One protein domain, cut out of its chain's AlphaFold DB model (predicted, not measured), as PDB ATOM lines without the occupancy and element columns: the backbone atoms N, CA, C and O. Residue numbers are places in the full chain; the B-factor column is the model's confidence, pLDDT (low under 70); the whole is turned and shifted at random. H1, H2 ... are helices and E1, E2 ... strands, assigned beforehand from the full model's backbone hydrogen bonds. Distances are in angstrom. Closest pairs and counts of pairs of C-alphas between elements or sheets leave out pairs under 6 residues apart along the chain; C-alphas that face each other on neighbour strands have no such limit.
ATOM      1  N   LEU A   3      47.337  66.764  40.623       96.25
ATOM      2  CA  LEU A   3      47.056  67.080  42.019       96.25
ATOM      3  C   LEU A   3      47.413  65.889  42.901       96.25
ATOM      4  O   LEU A   3      47.269  64.747  42.468       96.25
ATOM      5  N   VAL A   4      47.816  66.146  44.140       94.62
ATOM      6  CA  VAL A   4      48.046  65.119  45.157       94.62
ATOM      7  C   VAL A   4      47.229  65.416  46.409       94.62
ATOM      8  O   VAL A   4      47.278  66.514  46.956       94.62
ATOM      9  N   HIS A   5      46.462  64.432  46.860       93.62
ATOM     10  CA  HIS A   5      45.806  64.433  48.162       93.62
ATOM     11  C   HIS A   5      46.497  63.428  49.074       93.62
ATOM     12  O   HIS A   5      46.761  62.297  48.675       93.62
ATOM     13  N   THR A   6      46.771  63.833  50.306       90.75
ATOM     14  CA  THR A   6      47.371  62.980  51.332       90.75
ATOM     15  C   THR A   6      46.295  62.442  52.261       90.75
ATOM     16  O   THR A   6      45.513  63.218  52.813       90.75
ATOM     17  N   CYS A   7      46.282  61.133  52.487       89.88
ATOM     18  CA  CYS A   7      45.346  60.480  53.397       89.88
ATOM     19  C   CYS A   7      45.963  59.232  54.039       89.88
ATOM     20  O   CYS A   7      47.118  58.895  53.786       89.88
ATOM     21  N   SER A   8      45.195  58.537  54.880       89.81
ATOM     22  CA  SER A   8      45.593  57.222  55.386       89.81
ATOM     23  C   SER A   8      45.364  56.136  54.335       89.81
ATOM     24  O   SER A   8      44.447  56.241  53.514       89.81
ATOM     25  N   SER A   9      46.121  55.039  54.409       90.25
ATOM     26  CA  SER A   9      45.938  53.889  53.509       90.25
ATOM     27  C   SER A   9      44.519  53.311  53.545       90.25
ATOM     28  O   SER A   9      43.972  52.917  52.511       90.25
ATOM     29  N   HIS A  10      43.872  53.326  54.715       88.94
ATOM     30  CA  HIS A  10      42.478  52.901  54.854       88.94
ATOM     31  C   HIS A  10      41.513  53.815  54.085       88.94
ATOM     32  O   HIS A  10      40.635  53.333  53.364       88.94
ATOM     33  N   SER A  11      41.698  55.135  54.192       91.38
ATOM     34  CA  SER A  11      40.876  56.114  53.470       91.38
ATOM     35  C   SER A  11      41.063  55.974  51.963       91.38
ATOM     36  O   SER A  11      40.079  55.927  51.229       91.38
ATOM     37  N   LEU A  12      42.310  55.817  51.506       93.81
ATOM     38  CA  LEU A  12      42.626  55.553  50.105       93.81
ATOM     39  C   LEU A  12      41.875  54.319  49.584       93.81
ATOM     40  O   LEU A  12      41.181  54.398  48.571       93.81
ATOM     41  N   LEU A  13      41.971  53.183  50.280       92.75
ATOM     42  CA  LEU A  13      41.273  51.954  49.893       92.75
ATOM     43  C   LEU A  13      39.753  52.138  49.854       92.75
ATOM     44  O   LEU A  13      39.102  51.644  48.932       92.75
ATOM     45  N   SER A  14      39.190  52.854  50.828       93.50
ATOM     46  CA  SER A  14      37.761  53.173  50.866       93.50
ATOM     47  C   SER A  14      37.331  53.997  49.648       93.50
ATOM     48  O   SER A  14      36.348  53.651  48.984       93.50
ATOM     49  N   ILE A  15      38.113  55.017  49.280       95.81
ATOM     50  CA  ILE A  15      37.878  55.844  48.089       95.81
ATOM     51  C   ILE A  15      37.941  54.989  46.820       95.81
ATOM     52  O   ILE A  15      37.021  55.030  46.006       95.81
ATOM     53  N   LEU A  16      38.982  54.164  46.662       95.56
ATOM     54  CA  LEU A  16      39.170  53.323  45.473       95.56
ATOM     55  C   LEU A  16      38.049  52.282  45.300       95.56
ATOM     56  O   LEU A  16      37.610  52.022  44.177       95.56
ATOM     57  N   LYS A  17      37.565  51.694  46.403       94.56
ATOM     58  CA  LYS A  17      36.466  50.713  46.401       94.56
ATOM     59  C   LYS A  17      35.122  51.356  46.088       94.56
ATOM     60  O   LYS A  17      34.396  50.866  45.226       94.56
ATOM     61  N   SER A  18      34.793  52.437  46.792       96.12
ATOM     62  CA  SER A  18      33.486  53.092  46.689       96.12
ATOM     63  C   SER A  18      33.373  54.045  45.500       96.12
ATOM     64  O   SER A  18      32.264  54.423  45.126       96.12
ATOM     65  N   LYS A  19      34.509  54.444  44.911       96.19
ATOM     66  CA  LYS A  19      34.618  55.564  43.968       96.19
ATOM     67  C   LYS A  19      34.006  56.850  44.532       96.19
ATOM     68  O   LYS A  19      33.404  57.631  43.796       96.19
ATOM     69  N   ARG A  20      34.119  57.057  45.845       95.56
ATOM     70  CA  ARG A  20      33.585  58.226  46.539       95.56
ATOM     71  C   ARG A  20      34.614  58.774  47.514       95.56
ATOM     72  O   ARG A  20      35.163  58.031  48.323       95.56
ATOM     73  N   PHE A  21      34.839  60.078  47.454       95.25
ATOM     74  CA  PHE A  21      35.533  60.821  48.490       95.25
ATOM     75  C   PHE A  21      34.528  61.276  49.544       95.25
ATOM     76  O   PHE A  21      33.445  61.738  49.201       95.25
ATOM     77  N   VAL A  22      34.874  61.135  50.821       91.75
ATOM     78  CA  VAL A  22      34.048  61.640  51.924       91.75
ATOM     79  C   VAL A  22      34.867  62.701  52.656       91.75
ATOM     80  O   VAL A  22      35.893  62.350  53.245       91.75
ATOM     81  N   PRO A  23      34.476  63.985  52.586       89.88
ATOM     82  CA  PRO A  23      35.173  65.047  53.296       89.88
ATOM     83  C   PRO A  23      35.032  64.880  54.810       89.88
ATOM     84  O   PRO A  23      34.121  64.216  55.304       89.88
ATOM     85  N   LYS A  24      35.940  65.506  55.564       86.38
ATOM     86  CA  LYS A  24      35.915  65.451  57.032       86.38
ATOM     87  C   LYS A  24      34.662  66.116  57.606       86.38
ATOM     88  O   LYS A  24      34.163  65.678  58.639       86.38
ATOM     89  N   TYR A  25      34.180  67.173  56.952       86.44
ATOM     90  CA  TYR A  25      32.969  67.883  57.342       86.44
ATOM     91  C   TYR A  25      31.952  67.859  56.212       86.44
ATOM     92  O   TYR A  25      32.269  68.167  55.066       86.44
ATOM     93  N   ASP A  26      30.703  67.571  56.561       84.19
ATOM     94  CA  ASP A  26      29.618  67.562  55.586       84.19
ATOM     95  C   ASP A  26      29.132  68.966  55.201       84.19
ATOM     96  O   ASP A  26      28.628  69.172  54.097       84.19
ATOM     97  N   SER A  27      29.288  69.954  56.082       89.06
ATOM     98  CA  SER A  27      28.811  71.311  55.808       89.06
ATOM     99  C   SER A  27      29.617  71.964  54.679       89.06
ATOM    100  O   SER A  27      30.828  72.092  54.835       89.06
ATOM    101  N   PRO A  28      28.991  72.469  53.597       86.00
ATOM    102  CA  PRO A  28      29.694  73.168  52.517       86.00
ATOM    103  C   PRO A  28      30.315  74.506  52.959       86.00
ATOM    104  O   PRO A  28      31.124  75.075  52.234       86.00
ATOM    105  N   LEU A  29      29.955  75.000  54.152       90.00
ATOM    106  CA  LEU A  29      30.540  76.194  54.773       90.00
ATOM    107  C   LEU A  29      31.866  75.903  55.488       90.00
ATOM    108  O   LEU A  29      32.574  76.828  55.874       90.00
ATOM    109  N   ALA A  30      32.200  74.630  55.709       87.81
ATOM    110  CA  ALA A  30      33.454  74.260  56.341       87.81
ATOM    111  C   ALA A  30      34.602  74.304  55.326       87.81
ATOM    112  O   ALA A  30      34.463  73.835  54.193       87.81
ATOM    113  N   GLY A  31      35.773  74.772  55.767       83.94
ATOM    114  CA  GLY A  31      36.978  74.801  54.936       83.94
ATOM    115  C   GLY A  31      37.446  73.420  54.462       83.94
ATOM    116  O   GLY A  31      38.160  73.318  53.474       83.94
ATOM    117  N   ASP A  32      37.019  72.361  55.142       83.69
ATOM    118  CA  ASP A  32      37.377  70.962  54.883       83.69
ATOM    119  C   ASP A  32      36.190  70.163  54.310       83.69
ATOM    120  O   ASP A  32      36.061  68.958  54.534       83.69
ATOM    121  N   SER A  33      35.296  70.854  53.598       88.62
ATOM    122  CA  SER A  33      34.097  70.283  52.969       88.62
ATOM    123  C   SER A  33      34.334  69.655  51.594       88.62
ATOM    124  O   SER A  33      33.425  69.049  51.034       88.62
ATOM    125  N   GLY A  34      35.546  69.779  51.048       93.31
ATOM    126  CA  GLY A  34      35.946  69.243  49.746       93.31
ATOM    127  C   GLY A  34      37.219  68.396  49.808       93.31
ATOM    128  O   GLY A  34      37.624  67.921  50.871       93.31
ATOM    129  N   ILE A  35      37.874  68.219  48.657       95.00
ATOM    130  CA  ILE A  35      39.180  67.549  48.581       95.00
ATOM    131  C   ILE A  35      40.273  68.602  48.737       95.00
ATOM    132  O   ILE A  35      40.569  69.351  47.805       95.00
ATOM    133  N   ASN A  36      40.905  68.621  49.907       93.69
ATOM    134  CA  ASN A  36      42.142  69.363  50.120       93.69
ATOM    135  C   ASN A  36      43.292  68.640  49.423       93.69
ATOM    136  O   ASN A  36      43.531  67.464  49.683       93.69
ATOM    137  N   CYS A  37      44.011  69.316  48.544       93.94
ATOM    138  CA  CYS A  37      45.077  68.724  47.750       93.94
ATOM    139  C   CYS A  37      46.177  69.747  47.457       93.94
ATOM    140  O   CYS A  37      46.126  70.890  47.907       93.94
ATOM    141  N   PHE A  38      47.176  69.324  46.694       94.12
ATOM    142  CA  PHE A  38      48.293  70.152  46.265       94.12
ATOM    143  C   PHE A  38      48.548  69.984  44.783       94.12
ATOM    144  O   PHE A  38      48.484  68.875  44.258       94.12
ATOM    145  N   ILE A  39      48.889  71.078  44.113       95.06
ATOM    146  CA  ILE A  39      49.368  71.059  42.732       95.06
ATOM    147  C   ILE A  39      50.832  70.589  42.737       95.06
ATOM    148  O   ILE A  39      51.667  71.210  43.390       95.06
ATOM    149  N   ALA A  40      51.139  69.506  42.014       88.94
ATOM    150  CA  ALA A  40      52.409  68.772  42.131       88.94
ATOM    151  C   ALA A  40      53.682  69.619  41.905       88.94
ATOM    152  O   ALA A  40      54.707  69.345  42.520       88.94
ATOM    153  N   ASP A  41      53.606  70.665  41.079       86.56
ATOM    154  CA  ASP A  41      54.754  71.505  40.706       86.56
ATOM    155  C   ASP A  41      54.792  72.858  41.450       86.56
ATOM    156  O   ASP A  41      55.521  73.773  41.060       86.56
ATOM    157  N   ARG A  42      53.996  73.025  42.516       89.12
ATOM    158  CA  ARG A  42      53.960  74.258  43.325       89.12
ATOM    159  C   ARG A  42      54.553  74.050  44.712       89.12
ATOM    160  O   ARG A  42      54.491  72.972  45.296       89.12
ATOM    161  N   LYS A  43      55.107  75.133  45.263       87.06
ATOM    162  CA  LYS A  43      55.610  75.173  46.638       87.06
ATOM    163  C   LYS A  43      54.453  75.466  47.590       87.06
ATOM    164  O   LYS A  43      53.898  76.559  47.551       87.06
ATOM    165  N   TYR A  44      54.131  74.503  48.445       88.38
ATOM    166  CA  TYR A  44      53.194  74.672  49.556       88.38
ATOM    167  C   TYR A  44      53.936  74.662  50.887       88.38
ATOM    168  O   TYR A  44      55.071  74.187  50.978       88.38
ATOM    169  N   ASN A  45      53.294  75.175  51.933       83.81
ATOM    170  CA  ASN A  45      53.841  75.134  53.278       83.81
ATOM    171  C   ASN A  45      53.799  73.697  53.837       83.81
ATOM    172  O   ASN A  45      52.799  73.246  54.391       83.81
ATOM    173  N   THR A  46      54.909  72.970  53.701       64.62
ATOM    174  CA  THR A  46      55.022  71.548  54.074       64.62
ATOM    175  C   THR A  46      55.002  71.298  55.581       64.62
ATOM    176  O   THR A  46      54.861  70.157  56.011       64.62
ATOM    177  N   SER A  47      55.114  72.343  56.410       63.34
ATOM    178  CA  SER A  47      54.994  72.205  57.870       63.34
ATOM    179  C   SER A  47      53.588  71.786  58.321       63.34
ATOM    180  O   SER A  47      53.409  71.356  59.456       63.34
ATOM    181  N   GLN A  48      52.605  71.826  57.416       57.09
ATOM    182  CA  GLN A  48      51.253  71.320  57.638       57.09
ATOM    183  C   GLN A  48      51.001  69.938  57.043       57.09
ATOM    184  O   GLN A  48      49.842  69.550  56.903       57.09
ATOM    185  N   CYS A  49      52.049  69.184  56.689       51.72
ATOM    186  CA  CYS A  49      51.916  67.838  56.136       51.72
ATOM    187  C   CYS A  49      51.354  66.814  57.158       51.72
ATOM    188  O   CYS A  49      52.068  65.962  57.667       51.72
ATOM    189  N   PHE A  50      50.049  66.929  57.412       56.69
ATOM    190  CA  PHE A  50      49.009  65.943  57.717       56.69
ATOM    191  C   PHE A  50      49.287  64.871  58.774       56.69
ATOM    192  O   PHE A  50      49.981  63.881  58.539       56.69
ATOM    193  N   GLY A  51      48.556  64.961  59.890       48.75
ATOM    194  CA  GLY A  51      48.221  63.779  60.682       48.75
ATOM    195  C   GLY A  51      47.508  62.742  59.802       48.75
ATOM    196  O   GLY A  51      46.536  63.071  59.125       48.75
ATOM    197  N   GLY A  52      48.014  61.505  59.777       56.12
ATOM    198  CA  GLY A  52      47.483  60.417  58.942       56.12
ATOM    199  C   GLY A  52      48.158  60.229  57.575       56.12
ATOM    200  O   GLY A  52      47.588  59.546  56.730       56.12
ATOM    201  N   ALA A  53      49.340  60.814  57.343       66.06
ATOM    202  CA  ALA A  53      50.107  60.711  56.095       66.06
ATOM    203  C   ALA A  53      50.697  59.307  55.835       66.06
ATOM    204  O   ALA A  53      51.907  59.101  55.988       66.06
ATOM    205  N   GLY A  54      49.846  58.374  55.405       82.81
ATOM    206  CA  GLY A  54      50.217  57.010  55.010       82.81
ATOM    207  C   GLY A  54      50.116  56.740  53.509       82.81
ATOM    208  O   GLY A  54      50.755  55.831  52.988       82.81
ATOM    209  N   ALA A  55      49.355  57.559  52.785       91.31
ATOM    210  CA  ALA A  55      49.067  57.374  51.375       91.31
ATOM    211  C   ALA A  55      48.910  58.703  50.623       91.31
ATOM    212  O   ALA A  55      48.562  59.744  51.187       91.31
ATOM    213  N   PHE A  56      49.133  58.632  49.317       93.06
ATOM    214  CA  PHE A  56      48.992  59.718  48.362       93.06
ATOM    215  C   PHE A  56      48.024  59.282  47.269       93.06
ATOM    216  O   PHE A  56      48.160  58.200  46.709       93.06
ATOM    217  N   LEU A  57      47.043  60.114  46.947       94.94
ATOM    218  CA  LEU A  57      46.102  59.902  45.855       94.94
ATOM    219  C   LEU A  57      46.334  60.981  44.802       94.94
ATOM    220  O   LEU A  57      46.273  62.170  45.120       94.94
ATOM    221  N   TYR A  58      46.594  60.576  43.561       95.81
ATOM    222  CA  TYR A  58      46.894  61.491  42.466       95.81
ATOM    223  C   TYR A  58      45.699  61.661  41.540       95.81
ATOM    224  O   TYR A  58      45.135  60.684  41.032       95.81
ATOM    225  N   PHE A  59      45.367  62.918  41.261       96.56
ATOM    226  CA  PHE A  59      44.315  63.295  40.326       96.56
ATOM    227  C   PHE A  59      44.883  64.013  39.106       96.56
ATOM    228  O   PHE A  59      45.887  64.718  39.197       96.56
ATOM    229  N   ASP A  60      44.202  63.873  37.975       96.56
ATOM    230  CA  ASP A  60      44.397  64.699  36.789       96.56
ATOM    231  C   ASP A  60      43.219  65.663  36.634       96.56
ATOM    232  O   ASP A  60      42.119  65.275  36.247       96.56
ATOM    233  N   TRP A  61      43.454  66.930  36.955       96.50
ATOM    234  CA  TRP A  61      42.478  68.005  36.845       96.50
ATOM    235  C   TRP A  61      42.537  68.678  35.475       96.50
ATOM    236  O   TRP A  61      43.610  69.105  35.039       96.50
ATOM    237  N   GLN A  62      41.392  68.797  34.804       92.75
ATOM    238  CA  GLN A  62      41.285  69.340  33.440       92.75
ATOM    239  C   GLN A  62      40.271  70.492  33.325       92.75
ATOM    240  O   GLN A  62      39.753  70.753  32.243       92.75
ATOM    241  N   SER A  63      39.980  71.175  34.435       94.81
ATOM    242  CA  SER A  63      39.070  72.327  34.479       94.81
ATOM    243  C   SER A  63      39.809  73.603  34.895       94.81
ATOM    244  O   SER A  63      41.027  73.605  35.094       94.81
ATOM    245  N   THR A  64      39.054  74.688  35.048       96.75
ATOM    246  CA  THR A  64      39.520  75.991  35.516       96.75
ATOM    247  C   THR A  64      40.229  75.891  36.866       96.75
ATOM    248  O   THR A  64      39.861  75.092  37.735       96.75
ATOM    249  N   VAL A  65      41.245  76.735  37.027       96.81
ATOM    250  CA  VAL A  65      41.969  76.962  38.276       96.81
ATOM    251  C   VAL A  65      41.881  78.447  38.602       96.81
ATOM    252  O   VAL A  65      42.100  79.274  37.718       96.81
ATOM    253  N   THR A  66      41.579  78.774  39.854       97.50
ATOM    254  CA  THR A  66      41.491  80.153  40.339       97.50
ATOM    255  C   THR A  66      42.372  80.314  41.568       97.50
ATOM    256  O   THR A  66      42.319  79.496  42.485       97.50
ATOM    257  N   GLU A  67      43.176  81.373  41.598       96.75
ATOM    258  CA  GLU A  67      43.898  81.783  42.801       96.75
ATOM    259  C   GLU A  67      42.938  82.538  43.722       96.75
ATOM    260  O   GLU A  67      42.265  83.476  43.289       96.75
ATOM    261  N   VAL A  68      42.869  82.139  44.986       95.94
ATOM    262  CA  VAL A  68      42.023  82.785  45.996       95.94
ATOM    263  C   VAL A  68      42.816  82.980  47.281       95.94
ATOM    264  O   VAL A  68      43.790  82.269  47.529       95.94
ATOM    265  N   SER A  69      42.394  83.931  48.112       94.19
ATOM    266  CA  SER A  69      43.014  84.113  49.425       94.19
ATOM    267  C   SER A  69      42.676  82.955  50.371       94.19
ATOM    268  O   SER A  69      41.653  82.276  50.210       94.19
ATOM    269  N   ILE A  70      43.517  82.735  51.384       90.31
ATOM    270  CA  ILE A  70      43.220  81.805  52.483       90.31
ATOM    271  C   ILE A  70      41.904  82.154  53.203       90.31
ATOM    272  O   ILE A  70      41.184  81.248  53.621       90.31
ATOM    273  N   ASP A  71      41.548  83.440  53.237       91.75
ATOM    274  CA  ASP A  71      40.333  83.970  53.869       91.75
ATOM    275  C   ASP A  71      39.105  83.965  52.940       91.75
ATOM    276  O   ASP A  71      38.065  84.544  53.261       91.75
ATOM    277  N   ALA A  72      39.203  83.333  51.763       92.62
ATOM    278  CA  ALA A  72      38.075  83.226  50.845       92.62
ATOM    279  C   ALA A  72      36.875  82.534  51.526       92.62
ATOM    280  O   ALA A  72      37.033  81.454  52.110       92.62
ATOM    281  N   PRO A  73      35.665  83.118  51.447       93.56
ATOM    282  CA  PRO A  73      34.499  82.561  52.113       93.56
ATOM    283  C   PRO A  73      34.062  81.247  51.460       93.56
ATOM    284  O   PRO A  73      34.053  81.106  50.236       93.56
ATOM    285  N   PHE A  74      33.644  80.296  52.291       93.12
ATOM    286  CA  PHE A  74      32.987  79.068  51.848       93.12
ATOM    287  C   PHE A  74      31.462  79.289  51.740       93.12
ATOM    288  O   PHE A  74      30.898  80.036  52.543       93.12
ATOM    289  N   PRO A  75      30.770  78.647  50.779       94.38
ATOM    290  CA  PRO A  75      31.284  77.610  49.892       94.38
ATOM    291  C   PRO A  75      32.051  78.182  48.698       94.38
ATOM    292  O   PRO A  75      31.643  79.160  48.075       94.38
ATOM    293  N   LEU A  76      33.137  77.506  48.337       94.75
ATOM    294  CA  LEU A  76      33.846  77.764  47.088       94.75
ATOM    295  C   LEU A  76      33.034  77.232  45.896       94.75
ATOM    296  O   LEU A  76      32.321  76.234  46.011       94.75
ATOM    297  N   THR A  77      33.155  77.883  44.737       95.88
ATOM    298  CA  THR A  77      32.417  77.505  43.521       95.88
ATOM    299  C   THR A  77      32.832  76.108  43.027       95.88
ATOM    300  O   THR A  77      34.021  75.915  42.761       95.88
ATOM    301  N   PRO A  78      31.897  75.150  42.861       95.81
ATOM    302  CA  PRO A  78      32.193  73.819  42.323       95.81
ATOM    303  C   PRO A  78      32.766  73.849  40.900       95.81
ATOM    304  O   PRO A  78      32.660  74.855  40.203       95.81
ATOM    305  N   ASP A  79      33.340  72.728  40.452       97.38
ATOM    306  CA  ASP A  79      33.932  72.544  39.109       97.38
ATOM    307  C   ASP A  79      35.169  73.419  38.810       97.38
ATOM    308  O   ASP A  79      35.742  73.345  37.717       97.38
ATOM    309  N   VAL A  80      35.625  74.190  39.797       97.19
ATOM    310  CA  VAL A  80      36.836  75.014  39.771       97.19
ATOM    311  C   VAL A  80      37.796  74.513  40.847       97.19
ATOM    312  O   VAL A  80      37.389  74.243  41.975       97.19
ATOM    313  N   LEU A  81      39.079  74.401  40.507       97.50
ATOM    314  CA  LEU A  81      40.130  74.173  41.493       97.50
ATOM    315  C   LEU A  81      40.539  75.515  42.095       97.50
ATOM    316  O   LEU A  81      41.040  76.386  41.387       97.50
ATOM    317  N   HIS A  82      40.363  75.675  43.401       97.31
ATOM    318  CA  HIS A  82      40.732  76.906  44.097       97.31
ATOM    319  C   HIS A  82      42.099  76.727  44.741       97.31
ATOM    320  O   HIS A  82      42.241  75.929  45.666       97.31
ATOM    321  N   ASN A  83      43.108  77.444  44.256       95.75
ATOM    322  CA  ASN A  83      44.414  77.482  44.894       95.75
ATOM    323  C   ASN A  83      44.426  78.571  45.973       95.75
ATOM    324  O   ASN A  83      44.478  79.758  45.655       95.75
ATOM    325  N   GLN A  84      44.365  78.159  47.240       93.81
ATOM    326  CA  GLN A  84      44.426  79.045  48.401       93.81
ATOM    327  C   GLN A  84      45.892  79.336  48.744       93.81
ATOM    328  O   GLN A  84      46.462  78.746  49.666       93.81
ATOM    329  N   GLU A  85      46.511  80.217  47.960       91.12
ATOM    330  CA  GLU A  85      47.895  80.672  48.148       91.12
ATOM    331  C   GLU A  85      48.891  79.493  48.297       91.12
ATOM    332  O   GLU A  85      48.831  78.515  47.547       91.12
ATOM    333  N   SER A  86      49.823  79.578  49.253       90.31
ATOM    334  CA  SER A  86      50.782  78.513  49.595       90.31
ATOM    335  C   SER A  86      50.229  77.519  50.626       90.31
ATOM    336  O   SER A  86      50.985  76.689  51.136       90.31
ATOM    337  N   TRP A  87      48.940  77.607  50.973       88.69
ATOM    338  CA  TRP A  87      48.317  76.763  51.994       88.69
ATOM    339  C   TRP A  87      47.876  75.420  51.415       88.69
ATOM    340  O   TRP A  87      48.388  74.377  51.817       88.69
ATOM    341  N   ARG A  88      46.956  75.434  50.443       91.88
ATOM    342  CA  ARG A  88      46.449  74.231  49.758       91.88
ATOM    343  C   ARG A  88      45.714  74.588  48.472       91.88
ATOM    344  O   ARG A  88      45.321  75.732  48.274       91.88
ATOM    345  N   ALA A  89      45.422  73.583  47.663       94.62
ATOM    346  CA  ALA A  89      44.357  73.641  46.673       94.62
ATOM    347  C   ALA A  89      43.107  72.902  47.181       94.62
ATOM    348  O   ALA A  89      43.210  71.941  47.946       94.62
ATOM    349  N   VAL A  90      41.920  73.337  46.761       95.62
ATOM    350  CA  VAL A  90      40.640  72.741  47.162       95.62
ATOM    351  C   VAL A  90      39.800  72.429  45.929       95.62
ATOM    352  O   VAL A  90      39.549  73.313  45.110       95.62
ATOM    353  N   ILE A  91      39.335  71.180  45.822       96.75
ATOM    354  CA  ILE A  91      38.228  70.790  44.936       96.75
ATOM    355  C   ILE A  91      36.938  70.859  45.769       96.75
ATOM    356  O   ILE A  91      36.777  70.030  46.674       96.75
ATOM    357  N   PRO A  92      36.032  71.825  45.532       95.06
ATOM    358  CA  PRO A  92      34.871  72.036  46.396       95.06
ATOM    359  C   PRO A  92      33.810  70.946  46.251       95.06
ATOM    360  O   PRO A  92      33.663  70.339  45.184       95.06
ATOM    361  N   ARG A  93      33.022  70.741  47.314       92.81
ATOM    362  CA  ARG A  93      31.852  69.849  47.307       92.81
ATOM    363  C   ARG A  93      30.900  70.191  46.161       92.81
ATOM    364  O   ARG A  93      30.706  71.358  45.841       92.81
ATOM    365  N   GLY A  94      30.280  69.172  45.568       92.00
ATOM    366  CA  GLY A  94      29.370  69.347  44.433       92.00
ATOM    367  C   GLY A  94      30.073  69.436  43.077       92.00
ATOM    368  O   GLY A  94      29.396  69.571  42.060       92.00
ATOM    369  N   THR A  95      31.407  69.328  43.044       95.94
ATOM    370  CA  THR A  95      32.161  69.175  41.795       95.94
ATOM    371  C   THR A  95      31.730  67.902  41.069       95.94
ATOM    372  O   THR A  95      31.641  66.826  41.666       95.94
ATOM    373  N   LYS A  96      31.492  68.009  39.761       96.75
ATOM    374  CA  LYS A  96      31.112  66.886  38.902       96.75
ATOM    375  C   LYS A  96      32.173  65.791  38.945       96.75
ATOM    376  O   LYS A  96      33.360  66.042  38.735       96.75
ATOM    377  N   SER A  97      31.738  64.544  39.099       95.38
ATOM    378  CA  SER A  97      32.645  63.389  39.156       95.38
ATOM    379  C   SER A  97      33.480  63.192  37.893       95.38
ATOM    380  O   SER A  97      34.599  62.688  37.969       95.38
ATOM    381  N   SER A  98      33.000  63.670  36.740       95.44
ATOM    382  CA  SER A  98      33.755  63.693  35.482       95.44
ATOM    383  C   SER A  98      35.038  64.531  35.543       95.44
ATOM    384  O   SER A  98      35.904  64.356  34.691       95.44
ATOM    385  N   LEU A  99      35.177  65.429  36.525       96.50
ATOM    386  CA  LEU A  99      36.366  66.264  36.726       96.50
ATOM    387  C   LEU A  99      37.335  65.691  37.772       96.50
ATOM    388  O   LEU A  99      38.507  66.063  37.787       96.50
ATOM    389  N   ILE A 100      36.887  64.762  38.625       96.69
ATOM    390  CA  ILE A 100      37.702  64.185  39.705       96.69
ATOM    391  C   ILE A 100      38.290  62.850  39.241       96.69
ATOM    392  O   ILE A 100      37.865  61.758  39.629       96.69
ATOM    393  N   LYS A 101      39.269  62.957  38.345       97.12
ATOM    394  CA  LYS A 101      39.911  61.825  37.680       97.12
ATOM    395  C   LYS A 101      41.126  61.345  38.470       97.12
ATOM    396  O   LYS A 101      42.194  61.940  38.391       97.12
ATOM    397  N   VAL A 102      40.983  60.242  39.194       97.31
ATOM    398  CA  VAL A 102      42.093  59.512  39.815       97.31
ATOM    399  C   VAL A 102      42.924  58.829  38.731       97.31
ATOM    400  O   VAL A 102      42.397  58.069  37.910       97.31
ATOM    401  N   VAL A 103      44.231  59.086  38.749       96.38
ATOM    402  CA  VAL A 103      45.190  58.545  37.771       96.38
ATOM    403  C   VAL A 103      46.243  57.644  38.393       96.38
ATOM    404  O   VAL A 103      46.716  56.729  37.726       96.38
ATOM    405  N   ASP A 104      46.590  57.865  39.659       96.19
ATOM    406  CA  ASP A 104      47.516  57.003  40.381       96.19
ATOM    407  C   ASP A 104      47.351  57.167  41.897       96.19
ATOM    408  O   ASP A 104      46.586  58.012  42.362       96.19
ATOM    409  N   PHE A 105      48.072  56.372  42.678       95.38
ATOM    410  CA  PHE A 105      48.194  56.534  44.125       95.38
ATOM    411  C   PHE A 105      49.494  55.912  44.644       95.38
ATOM    412  O   PHE A 105      50.048  55.021  44.016       95.38
ATOM    413  N   GLU A 106      49.965  56.304  45.815       93.12
ATOM    414  CA  GLU A 106      51.106  55.697  46.502       93.12
ATOM    415  C   GLU A 106      50.738  55.409  47.955       93.12
ATOM    416  O   GLU A 106      49.877  56.069  48.532       93.12
ATOM    417  N   ILE A 107      51.363  54.394  48.541       91.00
ATOM    418  CA  ILE A 107      51.186  54.016  49.943       91.00
ATOM    419  C   ILE A 107      52.578  53.848  50.525       91.00
ATOM    420  O   ILE A 107      53.420  53.208  49.898       91.00
ATOM    421  N   LYS A 108      52.822  54.442  51.691       84.75
ATOM    422  CA  LYS A 108      54.067  54.258  52.431       84.75
ATOM    423  C   LYS A 108      54.159  52.821  52.940       84.75
ATOM    424  O   LYS A 108      53.152  52.207  53.293       84.75
ATOM    425  N   ASP A 109      55.375  52.292  52.958       66.75
ATOM    426  CA  ASP A 109      55.631  50.886  53.262       66.75
ATOM    427  C   ASP A 109      55.065  50.457  54.632       66.75
ATOM    428  O   ASP A 109      55.078  51.215  55.601       66.75
ATOM    429  N   ASN A 110      54.615  49.198  54.711       68.44
ATOM    430  CA  ASN A 110      54.173  48.483  55.922       68.44
ATOM    431  C   ASN A 110      52.824  48.874  56.562       68.44
ATOM    432  O   ASN A 110      52.529  48.406  57.658       68.44
ATOM    433  N   GLU A 111      51.953  49.637  55.895       72.94
ATOM    434  CA  GLU A 111      50.623  49.963  56.458       72.94
ATOM    435  C   GLU A 111      49.524  48.910  56.212       72.94
ATOM    436  O   GLU A 111      48.427  49.020  56.761       72.94
ATOM    437  N   LEU A 112      49.775  47.900  55.373       80.56
ATOM    438  CA  LEU A 112      48.722  47.042  54.822       80.56
ATOM    439  C   LEU A 112      48.885  45.562  55.164       80.56
ATOM    440  O   LEU A 112      49.976  44.999  55.073       80.56
ATOM    441  N   ASN A 113      47.763  44.894  55.442       87.62
ATOM    442  CA  ASN A 113      47.719  43.434  55.548       87.62
ATOM    443  C   ASN A 113      47.805  42.760  54.157       87.62
ATOM    444  O   ASN A 113      47.802  43.409  53.108       87.62
ATOM    445  N   PHE A 114      47.883  41.428  54.135       87.88
ATOM    446  CA  PHE A 114      47.997  40.647  52.899       87.88
ATOM    447  C   PHE A 114      46.856  40.907  51.895       87.88
ATOM    448  O   PHE A 114      47.106  41.081  50.699       87.88
ATOM    449  N   TRP A 115      45.610  40.974  52.368       89.38
ATOM    450  CA  TRP A 115      44.439  41.178  51.511       89.38
ATOM    451  C   TRP A 115      44.397  42.583  50.915       89.38
ATOM    452  O   TRP A 115      44.109  42.743  49.728       89.38
ATOM    453  N   ASP A 116      44.747  43.590  51.710       89.31
ATOM    454  CA  ASP A 116      44.856  44.968  51.247       89.31
ATOM    455  C   ASP A 116      45.951  45.105  50.180       89.31
ATOM    456  O   ASP A 116      45.735  45.736  49.146       89.31
ATOM    457  N   ASN A 117      47.088  44.422  50.351       88.50
ATOM    458  CA  ASN A 117      48.152  44.387  49.344       88.50
ATOM    459  C   ASN A 117      47.681  43.813  47.996       88.50
ATOM    460  O   ASN A 117      48.033  44.343  46.937       88.50
ATOM    461  N   ILE A 118      46.865  42.752  48.005       91.50
ATOM    462  CA  ILE A 118      46.272  42.201  46.775       91.50
ATOM    463  C   ILE A 118      45.357  43.237  46.109       91.50
ATOM    464  O   ILE A 118      45.446  43.462  44.898       91.50
ATOM    465  N   GLN A 119      44.499  43.897  46.889       92.25
ATOM    466  CA  GLN A 119      43.563  44.899  46.376       92.25
ATOM    467  C   GLN A 119      44.285  46.102  45.772       92.25
ATOM    468  O   GLN A 119      43.919  46.561  44.690       92.25
ATOM    469  N   ILE A 120      45.346  46.579  46.419       91.81
ATOM    470  CA  ILE A 120      46.178  47.665  45.904       91.81
ATOM    471  C   ILE A 120      46.815  47.302  44.568       91.81
ATOM    472  O   ILE A 120      46.724  48.087  43.622       91.81
ATOM    473  N   LYS A 121      47.385  46.099  44.435       92.69
ATOM    474  CA  LYS A 121      47.930  45.627  43.151       92.69
ATOM    475  C   LYS A 121      46.861  45.602  42.057       92.69
ATOM    476  O   LYS A 121      47.119  46.055  40.939       92.69
ATOM    477  N   TYR A 122      45.653  45.142  42.383       94.62
ATOM    478  CA  TYR A 122      44.520  45.167  41.458       94.62
ATOM    479  C   TYR A 122      44.143  46.595  41.032       94.62
ATOM    480  O   TYR A 122      44.009  46.860  39.835       94.62
ATOM    481  N   PHE A 123      44.022  47.538  41.972       95.81
ATOM    482  CA  PHE A 123      43.698  48.930  41.646       95.81
ATOM    483  C   PHE A 123      44.802  49.615  40.840       95.81
ATOM    484  O   PHE A 123      44.485  50.293  39.863       95.81
ATOM    485  N   LYS A 124      46.077  49.381  41.168       94.75
ATOM    486  CA  LYS A 124      47.219  49.843  40.363       94.75
ATOM    487  C   LYS A 124      47.119  49.347  38.926       94.75
ATOM    488  O   LYS A 124      47.237  50.131  37.989       94.75
ATOM    489  N   TYR A 125      46.872  48.053  38.737       94.62
ATOM    490  CA  TYR A 125      46.702  47.476  37.405       94.62
ATOM    491  C   TYR A 125      45.509  48.081  36.654       94.62
ATOM    492  O   TYR A 125      45.611  48.382  35.466       94.62
ATOM    493  N   LYS A 126      44.385  48.302  37.344       94.31
ATOM    494  CA  LYS A 126      43.187  48.907  36.758       94.31
ATOM    495  C   LYS A 126      43.429  50.349  36.308       94.31
ATOM    496  O   LYS A 126      43.073  50.679  35.179       94.31
ATOM    497  N   LEU A 127      44.062  51.170  37.151       94.56
ATOM    498  CA  LEU A 127      44.372  52.573  36.850       94.56
ATOM    499  C   LEU A 127      45.350  52.724  35.681       94.56
ATOM    500  O   LEU A 127      45.183  53.626  34.867       94.56
ATOM    501  N   LYS A 128      46.304  51.793  35.524       91.56
ATOM    502  CA  LYS A 128      47.193  51.750  34.347       91.56
ATOM    503  C   LYS A 128      46.443  51.575  33.025       91.56
ATOM    504  O   LYS A 128      46.965  51.960  31.985       91.56
ATOM    505  N   LYS A 129      45.259  50.955  33.047       91.31
ATOM    506  CA  LYS A 129      44.444  50.721  31.847       91.31
ATOM    507  C   LYS A 129      43.421  51.815  31.610       91.31
ATOM    508  O   LYS A 129      43.230  52.219  30.473       91.31
ATOM    509  N   ASN A 130      42.730  52.235  32.665       91.62
ATOM    510  CA  ASN A 130      41.653  53.208  32.577       91.62
ATOM    511  C   ASN A 130      41.672  54.137  33.791       91.62
ATOM    512  O   ASN A 130      41.805  53.649  34.918       91.62
ATOM    513  N   PRO A 131      41.444  55.444  33.592       88.38
ATOM    514  CA  PRO A 131      41.273  56.358  34.707       88.38
ATOM    515  C   PRO A 131      40.031  55.998  35.531       88.38
ATOM    516  O   PRO A 131      39.049  55.452  35.019       88.38
ATOM    517  N   MET A 132      40.065  56.334  36.819       95.88
ATOM    518  CA  MET A 132      38.919  56.189  37.712       95.88
ATOM    519  C   MET A 132      38.341  57.566  38.017       95.88
ATOM    520  O   MET A 132      39.052  58.452  38.468       95.88
ATOM    521  N   PHE A 133      37.040  57.730  37.818       96.50
ATOM    522  CA  PHE A 133      36.315  58.928  38.235       96.50
ATOM    523  C   PHE A 133      35.648  58.666  39.579       96.50
ATOM    524  O   PHE A 133      35.095  57.576  39.782       96.50
ATOM    525  N   ILE A 134      35.725  59.638  40.486       95.31
ATOM    526  CA  ILE A 134      35.133  59.531  41.820       95.31
ATOM    527  C   ILE A 134      34.109  60.636  42.068       95.31
ATOM    528  O   ILE A 134      34.208  61.732  41.525       95.31
TER     529      ILE A 134
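This is residues 3 to 134 of the 136 residues of an uncharacterized protein of Colwellia sp. Bg11-12 (UniProt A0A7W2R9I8). What is the shape? A strongly twisted sheet of seven strands runs through the domain, with H1 over one face near one edge and H2 packed on edge strand E7. What builds it? The 132 printed residues include E1 H1 E2 E3 E4 E5 E6 E7 H2, and the mixed sheet's order is E4 E5 E6 E2 E1 E3 E7. The class is mixed, helices and strands, with under half of the residues in named elements; the whole is compact, radius of gyration of the C-alphas 14.7 A, spans 44 by 32 by 29 A.

Where are the strands? E1 is residues 3 to 7, from C-alpha 3 at (47.056, 67.080, 42.019), E2 35 to 39, E3 55 to 60 (17.0 A), E4 65 to 68, E5 81 to 84, E6 88 to 91 and E7 101 to 107 (18.4 A). Where are the helices? H1 is residues 9 to 18, 14.2 A, and H2 114 to 129, 23.6 A, ending at C-alpha 129 (44.444, 50.721, 31.847).

How do strands pair? E1 and E3 are antiparallel, N 5 to O 57 2.9 A; E4 and E5 are parallel, N 83 to O 66 2.8 A; E5 and E6 form a hairpin, N 90 to O 82 2.8 A. Where are the helices? In two layers, helices on one face of a sheet, H1 is on it at a height of 9.8 A, with the C-alphas of Ser 9 and Ala 55 closest at 5.1 A. H2 is on the sheet too, its closest C-alphas to E7 being Leu 127 and Val 103, 6.1 A; with residues 116 to 123 alone it only just touches H1, 3 pairs of C-alphas within 8 A, Leu 16 and Phe 123 closest at 7.4 A. Are their backbones complete? Every O i to N i+4 pair is within hydrogen-bond range in H1, 11 of 12 in H2.

How large is it? The farthest C-alphas, Pro 73 and Phe 114, are 44.0 A apart. Which parts are long or uncertain? The printed part has no cut; H1 to E2, E2 to E3 and E4 to E5 are long links, and pLDDT is under 70 at residues 46 to 53 and 109 to 110.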